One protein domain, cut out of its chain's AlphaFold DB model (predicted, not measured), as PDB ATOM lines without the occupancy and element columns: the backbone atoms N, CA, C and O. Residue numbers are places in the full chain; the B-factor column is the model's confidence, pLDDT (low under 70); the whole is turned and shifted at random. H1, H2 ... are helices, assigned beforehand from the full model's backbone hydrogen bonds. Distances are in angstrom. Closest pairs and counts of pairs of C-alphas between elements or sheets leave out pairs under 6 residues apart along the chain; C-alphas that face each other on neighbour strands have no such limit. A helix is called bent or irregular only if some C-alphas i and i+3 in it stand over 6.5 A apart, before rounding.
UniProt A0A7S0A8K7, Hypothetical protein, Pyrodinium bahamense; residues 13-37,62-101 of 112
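What this domain is: This is residues 13 to 37 and 62 to 101 of the 112 residues of the protein "Hypothetical protein" of Pyrodinium bahamense (UniProt A0A7S0A8K7). The long helix H3 sticks out as an arm, with residues 62 to 71 standing free, from a small body of helices. In that body H1 is the core, the helical hairpin of H4 and H5 packs beside it through H4, and short H2 sits near the first residues of H1. The printed part has 65 residues with five named helices, H1 to H5 in chain order, and no named strand; the class is all helix. It is only just compact, close to loose, with a radius of gyration of the C-alphas of 12.7 A and spans of 40 by 27 by 21 A.

Where its parts are: Find C-alpha 62 at (18.233, -55.967, -44.047); from there H3, residues 62 to 81, runs 28.8 A to C-alpha 81 at (3.868, -41.753, -23.592). H1, residues 15 to 26, spans 16.7 A. Look for H2 at residues 32 to 35, H4 at 86 to 92 and H5 at 94 to 100, which ends at (-11.230, -43.987, -35.192). H5 is irregular: C-alphas 95 and 98 are 8.5 A apart.

How they stand to each other: H3 is close to H1 but not clearly touching, the closest C-alphas being those of Leu 21 and Val 79 at 6.6 A. H1 touches H4 at Cys 20 and Cys 89, closest C-alphas 5.9 A apart, at a steep tilt of 45 degrees, the same way. H4 and H5 form a helical hairpin and touch at Arg 90 and Gln 97, closest C-alphas 4.5 A apart, at a shallow tilt of 11 degrees, opposite ways. H1 touches H2 with residues 15 to 19 alone, the closest C-alphas being those of Ala 16 and Phe 35 at 6.4 A. H2 and H5 only just touch, with 3 pairs of C-alphas within 8 A, the closest those of Pro 32 and Val 96 at 6.1 A. H3 and H5 are apart. Every O i to N i+4 pair is within hydrogen-bond range in H1 and H4, against 15 of 16 in H3 and 0 of 3 in H5, where 2 of 4 O i to N i+3 pairs are; H2 is too short for such an i+4 pair.

The domain as a whole: The farthest C-alphas, of Pro 62 and Arg 95, are 39.8 A apart. Residues 38 to 61 are not printed, and C-alphas 37 and 62 are 28.4 A apart across this cut. The links printed whole are tight, and no printed residue has a pLDDT under 70.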
ATOM      1  N   GLU A  13       1.378 -48.071 -42.025       94.31
ATOM      2  CA  GLU A  13       0.360 -49.067 -41.651       94.31
ATOM      3  C   GLU A  13      -0.565 -48.539 -40.540       94.31
ATOM      4  O   GLU A  13      -1.760 -48.821 -40.538       94.31
ATOM      5  N   GLU A  14      -0.043 -47.675 -39.667       97.06
ATOM      6  CA  GLU A  14      -0.788 -46.997 -38.601       97.06
ATOM      7  C   GLU A  14      -1.090 -45.524 -38.944       97.06
ATOM      8  O   GLU A  14      -0.995 -44.637 -38.086       97.06
ATOM      9  N   TRP A  15      -1.432 -45.225 -40.205       96.00
ATOM     10  CA  TRP A  15      -1.554 -43.848 -40.717       96.00
ATOM     11  C   TRP A  15      -2.435 -42.938 -39.850       96.00
ATOM     12  O   TRP A  15      -1.994 -41.886 -39.386       96.00
ATOM     13  N   ALA A  16      -3.681 -43.347 -39.589       96.94
ATOM     14  CA  ALA A  16      -4.623 -42.529 -38.827       96.94
ATOM     15  C   ALA A  16      -4.132 -42.265 -37.392       96.94
ATOM     16  O   ALA A  16      -4.273 -41.154 -36.870       96.94
ATOM     17  N   LEU A  17      -3.527 -43.274 -36.762       97.88
ATOM     18  CA  LEU A  17      -2.958 -43.161 -35.422       97.88
ATOM     19  C   LEU A  17      -1.730 -42.239 -35.419       97.88
ATOM     20  O   LEU A  17      -1.574 -41.437 -34.502       97.88
ATOM     21  N   SER A  18      -0.910 -42.296 -36.471       98.38
ATOM     22  CA  SER A  18       0.254 -41.429 -36.681       98.38
ATOM     23  C   SER A  18      -0.131 -39.961 -36.820       98.38
ATOM     24  O   SER A  18       0.445 -39.116 -36.138       98.38
ATOM     25  N   VAL A  19      -1.141 -39.654 -37.640       98.06
ATOM     26  CA  VAL A  19      -1.672 -38.289 -37.777       98.06
ATOM     27  C   VAL A  19      -2.192 -37.791 -36.425       98.06
ATOM     28  O   VAL A  19      -1.768 -36.743 -35.947       98.06
ATOM     29  N   CYS A  20      -3.027 -38.577 -35.736       98.56
ATOM     30  CA  CYS A  20      -3.518 -38.217 -34.403       98.56
ATOM     31  C   CYS A  20      -2.381 -37.971 -33.393       98.56
ATOM     32  O   CYS A  20      -2.391 -36.957 -32.695       98.56
ATOM     33  N   LEU A  21      -1.386 -38.862 -33.328       98.62
ATOM     34  CA  LEU A  21      -0.224 -38.711 -32.452       98.62
ATOM     35  C   LEU A  21       0.525 -37.408 -32.749       98.62
ATOM     36  O   LEU A  21       0.866 -36.687 -31.813       98.62
ATOM     37  N   PHE A  22       0.735 -37.073 -34.024       98.44
ATOM     38  CA  PHE A  22       1.351 -35.807 -34.413       98.44
ATOM     39  C   PHE A  22       0.589 -34.613 -33.825       98.44
ATOM     40  O   PHE A  22       1.199 -33.795 -33.137       98.44
ATOM     41  N   HIS A  23      -0.734 -34.552 -34.006       98.31
ATOM     42  CA  HIS A  23      -1.571 -33.476 -33.462       98.31
ATOM     43  C   HIS A  23      -1.566 -33.426 -31.932       98.31
ATOM     44  O   HIS A  23      -1.487 -32.344 -31.355       98.31
ATOM     45  N   VAL A  24      -1.567 -34.576 -31.249       98.12
ATOM     46  CA  VAL A  24      -1.423 -34.635 -29.783       98.12
ATOM     47  C   VAL A  24      -0.071 -34.068 -29.334       98.12
ATOM     48  O   VAL A  24       0.006 -33.357 -28.333       98.12
ATOM     49  N   MET A  25       1.006 -34.351 -30.068       97.62
ATOM     50  CA  MET A  25       2.360 -33.904 -29.726       97.62
ATOM     51  C   MET A  25       2.625 -32.429 -30.053       97.62
ATOM     52  O   MET A  25       3.516 -31.818 -29.448       97.62
ATOM     53  N   THR A  26       1.920 -31.860 -31.031       96.62
ATOM     54  CA  THR A  26       2.102 -30.474 -31.488       96.62
ATOM     55  C   THR A  26       1.037 -29.516 -30.967       96.62
ATOM     56  O   THR A  26       1.315 -28.322 -30.888       96.62
ATOM     57  N   GLY A  27      -0.136 -30.023 -30.582       95.62
ATOM     58  CA  GLY A  27      -1.294 -29.225 -30.187       95.62
ATOM     59  C   GLY A  27      -2.033 -28.577 -31.362       95.62
ATOM     60  O   GLY A  27      -2.742 -27.599 -31.146       95.62
ATOM     61  N   SER A  28      -1.845 -29.062 -32.595       94.62
ATOM     62  CA  SER A  28      -2.560 -28.554 -33.775       94.62
ATOM     63  C   SER A  28      -3.884 -29.284 -34.025       94.62
ATOM     64  O   SER A  28      -4.112 -30.382 -33.523       94.62
ATOM     65  N   GLU A  29      -4.759 -28.681 -34.830       96.00
ATOM     66  CA  GLU A  29      -6.038 -29.280 -35.231       96.00
ATOM     67  C   GLU A  29      -5.864 -30.337 -36.325       96.00
ATOM     68  O   GLU A  29      -5.067 -30.136 -37.240       96.00
ATOM     69  N   CYS A  30      -6.665 -31.406 -36.271       97.94
ATOM     70  CA  CYS A  30      -6.731 -32.402 -37.341       97.94
ATOM     71  C   CYS A  30      -7.613 -31.907 -38.500       97.94
ATOM     72  O   CYS A  30      -8.732 -31.416 -38.291       97.94
ATOM     73  N   LEU A  31      -7.156 -32.110 -39.732       96.19
ATOM     74  CA  LEU A  31      -7.871 -31.776 -40.959       96.19
ATOM     75  C   LEU A  31      -8.400 -33.046 -41.639       96.19
ATOM     76  O   LEU A  31      -7.648 -33.998 -41.833       96.19
ATOM     77  N   PRO A  32      -9.666 -33.073 -42.102       95.69
ATOM     78  CA  PRO A  32     -10.209 -34.251 -42.780       95.69
ATOM     79  C   PRO A  32      -9.385 -34.741 -43.979       95.69
ATOM     80  O   PRO A  32      -9.316 -35.939 -44.230       95.69
ATOM     81  N   SER A  33      -8.715 -33.829 -44.690       95.06
ATOM     82  CA  SER A  33      -7.863 -34.156 -45.836       95.06
ATOM     83  C   SER A  33      -6.628 -34.989 -45.486       95.06
ATOM     84  O   SER A  33      -6.098 -35.661 -46.363       95.06
ATOM     85  N   GLU A  34      -6.169 -34.973 -44.231       95.69
ATOM     86  CA  GLU A  34      -5.010 -35.759 -43.773       95.69
ATOM     87  C   GLU A  34      -5.321 -37.258 -43.697       95.69
ATOM     88  O   GLU A  34      -4.411 -38.082 -43.664       95.69
ATOM     89  N   PHE A  35      -6.605 -37.621 -43.699       95.06
ATOM     90  CA  PHE A  35      -7.082 -39.002 -43.623       95.06
ATOM     91  C   PHE A  35      -7.533 -39.548 -44.984       95.06
ATOM     92  O   PHE A  35      -8.037 -40.666 -45.064       95.06
ATOM     93  N   LEU A  36      -7.351 -38.777 -46.060       91.44
ATOM     94  CA  LEU A  36      -7.646 -39.210 -47.422       91.44
ATOM     95  C   LEU A  36      -6.421 -39.876 -48.052       91.44
ATOM     96  O   LEU A  36      -5.312 -39.343 -48.003       91.44
ATOM     97  N   ASN A  37      -6.633 -41.001 -48.738       87.31
ATOM     98  CA  ASN A  37      -5.602 -41.582 -49.591       87.31
ATOM     99  C   ASN A  37      -5.503 -40.794 -50.909       87.31
ATOM    100  O   ASN A  37      -6.175 -41.100 -51.891       87.31
ATOM    101  N   PRO A  62      17.897 -55.859 -45.464       80.25
ATOM    102  CA  PRO A  62      18.233 -55.967 -44.047       80.25
ATOM    103  C   PRO A  62      18.504 -54.608 -43.386       80.25
ATOM    104  O   PRO A  62      18.480 -54.507 -42.157       80.25
ATOM    105  N   TYR A  63      18.789 -53.559 -44.163       86.81
ATOM    106  CA  TYR A  63      19.000 -52.223 -43.613       86.81
ATOM    107  C   TYR A  63      17.670 -51.545 -43.286       86.81
ATOM    108  O   TYR A  63      17.558 -50.907 -42.232       86.81
ATOM    109  N   ASP A  64      16.669 -51.716 -44.151       87.50
ATOM    110  CA  ASP A  64      15.327 -51.176 -43.939       87.50
ATOM    111  C   ASP A  64      14.630 -51.861 -42.764       87.50
ATOM    112  O   ASP A  64      14.013 -51.174 -41.951       87.50
ATOM    113  N   GLU A  65      14.794 -53.178 -42.601       89.19
ATOM    114  CA  GLU A  65      14.192 -53.922 -41.488       89.19
ATOM    115  C   GLU A  65      14.661 -53.384 -40.127       89.19
ATOM    116  O   GLU A  65      13.848 -52.950 -39.310       89.19
ATOM    117  N   ALA A  66      15.977 -53.294 -39.909       91.88
ATOM    118  CA  ALA A  66      16.528 -52.790 -38.650       91.88
ATOM    119  C   ALA A  66      16.152 -51.317 -38.381       91.88
ATOM    120  O   ALA A  66      15.983 -50.895 -37.228       91.88
ATOM    121  N   LEU A  67      16.039 -50.503 -39.438       93.81
ATOM    122  CA  LEU A  67      15.610 -49.112 -39.320       93.81
ATOM    123  C   LEU A  67      14.124 -49.015 -38.953       93.81
ATOM    124  O   LEU A  67      13.775 -48.235 -38.061       93.81
ATOM    125  N   TYR A  68      13.281 -49.808 -39.615       94.25
ATOM    126  CA  TYR A  68      11.844 -49.882 -39.388       94.25
ATOM    127  C   TYR A  68      11.541 -50.372 -37.975       94.25
ATOM    128  O   TYR A  68      10.869 -49.662 -37.238       94.25
ATOM    129  N   GLU A  69      12.138 -51.481 -37.524       94.81
ATOM    130  CA  GLU A  69      11.973 -51.984 -36.153       94.81
ATOM    131  C   GLU A  69      12.276 -50.900 -35.111       94.81
ATOM    132  O   GLU A  69      11.532 -50.694 -34.141       94.81
ATOM    133  N   ARG A  70      13.362 -50.142 -35.324       96.25
ATOM    134  CA  ARG A  70      13.726 -49.050 -34.423       96.25
ATOM    135  C   ARG A  70      12.734 -47.889 -34.492       96.25
ATOM    136  O   ARG A  70      12.445 -47.300 -33.448       96.25
ATOM    137  N   ALA A  71      12.247 -47.536 -35.679       97.44
ATOM    138  CA  ALA A  71      11.233 -46.503 -35.864       97.44
ATOM    139  C   ALA A  71       9.900 -46.905 -35.211       97.44
ATOM    140  O   ALA A  71       9.347 -46.116 -34.444       97.44
ATOM    141  N   SER A  72       9.450 -48.147 -35.405       98.06
ATOM    142  CA  SER A  72       8.239 -48.704 -34.801       98.06
ATOM    143  C   SER A  72       8.319 -48.725 -33.279       98.06
ATOM    144  O   SER A  72       7.372 -48.318 -32.608       98.06
ATOM    145  N   ALA A  73       9.466 -49.101 -32.705       98.00
ATOM    146  CA  ALA A  73       9.664 -49.039 -31.257       98.00
ATOM    147  C   ALA A  73       9.529 -47.602 -30.710       98.00
ATOM    148  O   ALA A  73       8.931 -47.394 -29.652       98.00
ATOM    149  N   ILE A  74      10.053 -46.597 -31.425       98.12
ATOM    150  CA  ILE A  74       9.922 -45.181 -31.038       98.12
ATOM    151  C   ILE A  74       8.475 -44.695 -31.198       98.12
ATOM    152  O   ILE A  74       7.977 -43.981 -30.324       98.12
ATOM    153  N   PHE A  75       7.799 -45.086 -32.280       98.50
ATOM    154  CA  PHE A  75       6.392 -44.777 -32.516       98.50
ATOM    155  C   PHE A  75       5.515 -45.300 -31.375       98.50
ATOM    156  O   PHE A  75       4.863 -44.505 -30.700       98.50
ATOM    157  N   TRP A  76       5.571 -46.599 -31.070       98.56
ATOM    158  CA  TRP A  76       4.742 -47.201 -30.022       98.56
ATOM    159  C   TRP A  76       5.078 -46.679 -28.620       98.56
ATOM    160  O   TRP A  76       4.176 -46.451 -27.813       98.56
ATOM    161  N   ALA A  77       6.354 -46.388 -28.336       98.25
ATOM    162  CA  ALA A  77       6.737 -45.704 -27.102       98.25
ATOM    163  C   ALA A  77       6.132 -44.292 -27.011       98.25
ATOM    164  O   ALA A  77       5.744 -43.853 -25.927       98.25
ATOM    165  N   SER A  78       6.025 -43.580 -28.135       98.31
ATOM    166  CA  SER A  78       5.415 -42.247 -28.195       98.31
ATOM    167  C   SER A  78       3.897 -42.316 -28.045       98.31
ATOM    168  O   SER A  78       3.340 -41.546 -27.263       98.31
ATOM    169  N   VAL A  79       3.236 -43.275 -28.702       98.62
ATOM    170  CA  VAL A  79       1.806 -43.577 -28.514       98.62
ATOM    171  C   VAL A  79       1.503 -43.797 -27.031       98.62
ATOM    172  O   VAL A  79       0.635 -43.123 -26.475       98.62
ATOM    173  N   ALA A  80       2.276 -44.662 -26.366       98.44
ATOM    174  CA  ALA A  80       2.119 -44.933 -24.939       98.44
ATOM    175  C   ALA A  80       2.382 -43.686 -24.078       98.44
ATOM    176  O   ALA A  80       1.567 -43.334 -23.225       98.44
ATOM    177  N   LYS A  81       3.487 -42.971 -24.328       98.44
ATOM    178  CA  LYS A  81       3.868 -41.753 -23.592       98.44
ATOM    179  C   LYS A  81       2.802 -40.659 -23.664       98.44
ATOM    180  O   LYS A  81       2.598 -39.943 -22.687       98.44
ATOM    181  N   HIS A  82       2.158 -40.509 -24.817       98.06
ATOM    182  CA  HIS A  82       1.147 -39.483 -25.062       98.06
ATOM    183  C   HIS A  82      -0.289 -39.976 -24.822       98.06
ATOM    184  O   HIS A  82      -1.231 -39.229 -25.076       98.06
ATOM    185  N   ASN A  83      -0.459 -41.198 -24.300       97.94
ATOM    186  CA  ASN A  83      -1.752 -41.834 -24.045       97.94
ATOM    187  C   ASN A  83      -2.686 -41.801 -25.270       97.94
ATOM    188  O   ASN A  83      -3.883 -41.512 -25.169       97.94
ATOM    189  N   VAL A  84      -2.107 -42.051 -26.445       97.94
ATOM    190  CA  VAL A  84      -2.837 -42.072 -27.708       97.94
ATOM    191  C   VAL A  84      -3.522 -43.426 -27.859       97.94
ATOM    192  O   VAL A  84      -2.900 -44.480 -27.823       97.94
ATOM    193  N   THR A  85      -4.837 -43.384 -28.024       96.69
ATOM    194  CA  THR A  85      -5.725 -44.524 -28.257       96.69
ATOM    195  C   THR A  85      -6.741 -44.126 -29.322       96.69
ATOM    196  O   THR A  85      -6.961 -42.937 -29.558       96.69
ATOM    197  N   ARG A  86      -7.436 -45.092 -29.935       95.69
ATOM    198  CA  ARG A  86      -8.543 -44.774 -30.857       95.69
ATOM    199  C   ARG A  86      -9.570 -43.840 -30.202       95.69
ATOM    200  O   ARG A  86      -9.974 -42.852 -30.802       95.69
ATOM    201  N   GLU A  87      -9.916 -44.090 -28.940       95.94
ATOM    202  CA  GLU A  87     -10.878 -43.266 -28.203       95.94
ATOM    203  C   GLU A  87     -10.356 -41.854 -27.902       95.94
ATOM    204  O   GLU A  87     -11.084 -40.874 -28.068       95.94
ATOM    205  N   SER A  88      -9.085 -41.700 -27.513       96.69
ATOM    206  CA  SER A  88      -8.516 -40.358 -27.355       96.69
ATOM    207  C   SER A  88      -8.485 -39.613 -28.692       96.69
ATOM    208  O   SER A  88      -8.819 -38.433 -28.724       96.69
ATOM    209  N   CYS A  89      -8.174 -40.304 -29.792       97.75
ATOM    210  CA  CYS A  89      -8.158 -39.724 -31.132       97.75
ATOM    211  C   CYS A  89      -9.540 -39.293 -31.620       97.75
ATOM    212  O   CYS A  89      -9.638 -38.259 -32.272       97.75
ATOM    213  N   ARG A  90     -10.621 -39.995 -31.252       96.56
ATOM    214  CA  ARG A  90     -11.993 -39.517 -31.514       96.56
ATOM    215  C   ARG A  90     -12.235 -38.142 -30.891       96.56
ATOM    216  O   ARG A  90     -12.843 -37.282 -31.519       96.56
ATOM    217  N   ARG A  91     -11.729 -37.910 -29.677       95.19
ATOM    218  CA  ARG A  91     -11.864 -36.612 -28.998       95.19
ATOM    219  C   ARG A  91     -10.955 -35.545 -29.604       95.19
ATOM    220  O   ARG A  91     -11.421 -34.442 -29.864       95.19
ATOM    221  N   THR A  92      -9.686 -35.873 -29.845       96.38
ATOM    222  CA  THR A  92      -8.698 -34.933 -30.399       96.38
ATOM    223  C   THR A  92      -9.024 -34.539 -31.839       96.38
ATOM    224  O   THR A  92      -9.034 -33.359 -32.171       96.38
ATOM    225  N   CYS A  93      -9.356 -35.509 -32.688       97.19
ATOM    226  CA  CYS A  93      -9.709 -35.308 -34.088       97.19
ATOM    227  C   CYS A  93     -11.233 -35.363 -34.282       97.19
ATOM    228  O   CYS A  93     -11.766 -36.170 -35.047       97.19
ATOM    229  N   SER A  94     -11.951 -34.477 -33.586       95.56
ATOM    230  CA  SER A  94     -13.420 -34.487 -33.492       95.56
ATOM    231  C   SER A  94     -14.153 -34.373 -34.839       95.56
ATOM    232  O   SER A  94     -15.281 -34.850 -34.970       95.56
ATOM    233  N   ARG A  95     -13.513 -33.796 -35.864       95.31
ATOM    234  CA  ARG A  95     -14.061 -33.658 -37.228       95.31
ATOM    235  C   ARG A  95     -13.999 -34.947 -38.057       95.31
ATOM    236  O   ARG A  95     -14.629 -35.019 -39.106       95.31
ATOM    237  N   VAL A  96     -13.257 -35.952 -37.594       95.19
ATOM    238  CA  VAL A  96     -13.056 -37.249 -38.267       95.19
ATOM    239  C   VAL A  96     -13.202 -38.421 -37.296       95.19
ATOM    240  O   VAL A  96     -12.544 -39.448 -37.424       95.19
ATOM    241  N   GLN A  97     -14.102 -38.298 -36.317       94.94
ATOM    242  CA  GLN A  97     -14.358 -39.340 -35.313       94.94
ATOM    243  C   GLN A  97     -14.598 -40.734 -35.909       94.94
ATOM    244  O   GLN A  97     -14.190 -41.729 -35.314       94.94
ATOM    245  N   HIS A  98     -15.241 -40.802 -37.078       93.50
ATOM    246  CA  HIS A  98     -15.549 -42.049 -37.777       93.50
ATOM    247  C   HIS A  98     -14.293 -42.843 -38.176       93.50
ATOM    248  O   HIS A  98     -14.333 -44.068 -38.149       93.50
ATOM    249  N   VAL A  99     -13.164 -42.178 -38.456       95.19
ATOM    250  CA  VAL A  99     -11.881 -42.832 -38.788       95.19
ATOM    251  C   VAL A  99     -11.384 -43.714 -37.639       95.19
ATOM    252  O   VAL A  99     -10.756 -44.751 -37.849       95.19
ATOM    253  N   PHE A 100     -11.688 -43.316 -36.405       95.44
ATOM    254  CA  PHE A 100     -11.230 -43.987 -35.192       95.44
ATOM    255  C   PHE A 100     -12.308 -44.865 -34.541       95.44
ATOM    256  O   PHE A 100     -12.058 -45.460 -33.491       95.44
ATOM    257  N   ALA A 101     -13.493 -44.982 -35.144       88.19
ATOM    258  CA  ALA A 101     -14.546 -45.860 -34.647       88.19
ATOM    259  C   ALA A 101     -14.083 -47.335 -34.658       88.19
ATOM    260  O   ALA A 101     -13.243 -47.702 -35.487       88.19
TER     261      ALA A 101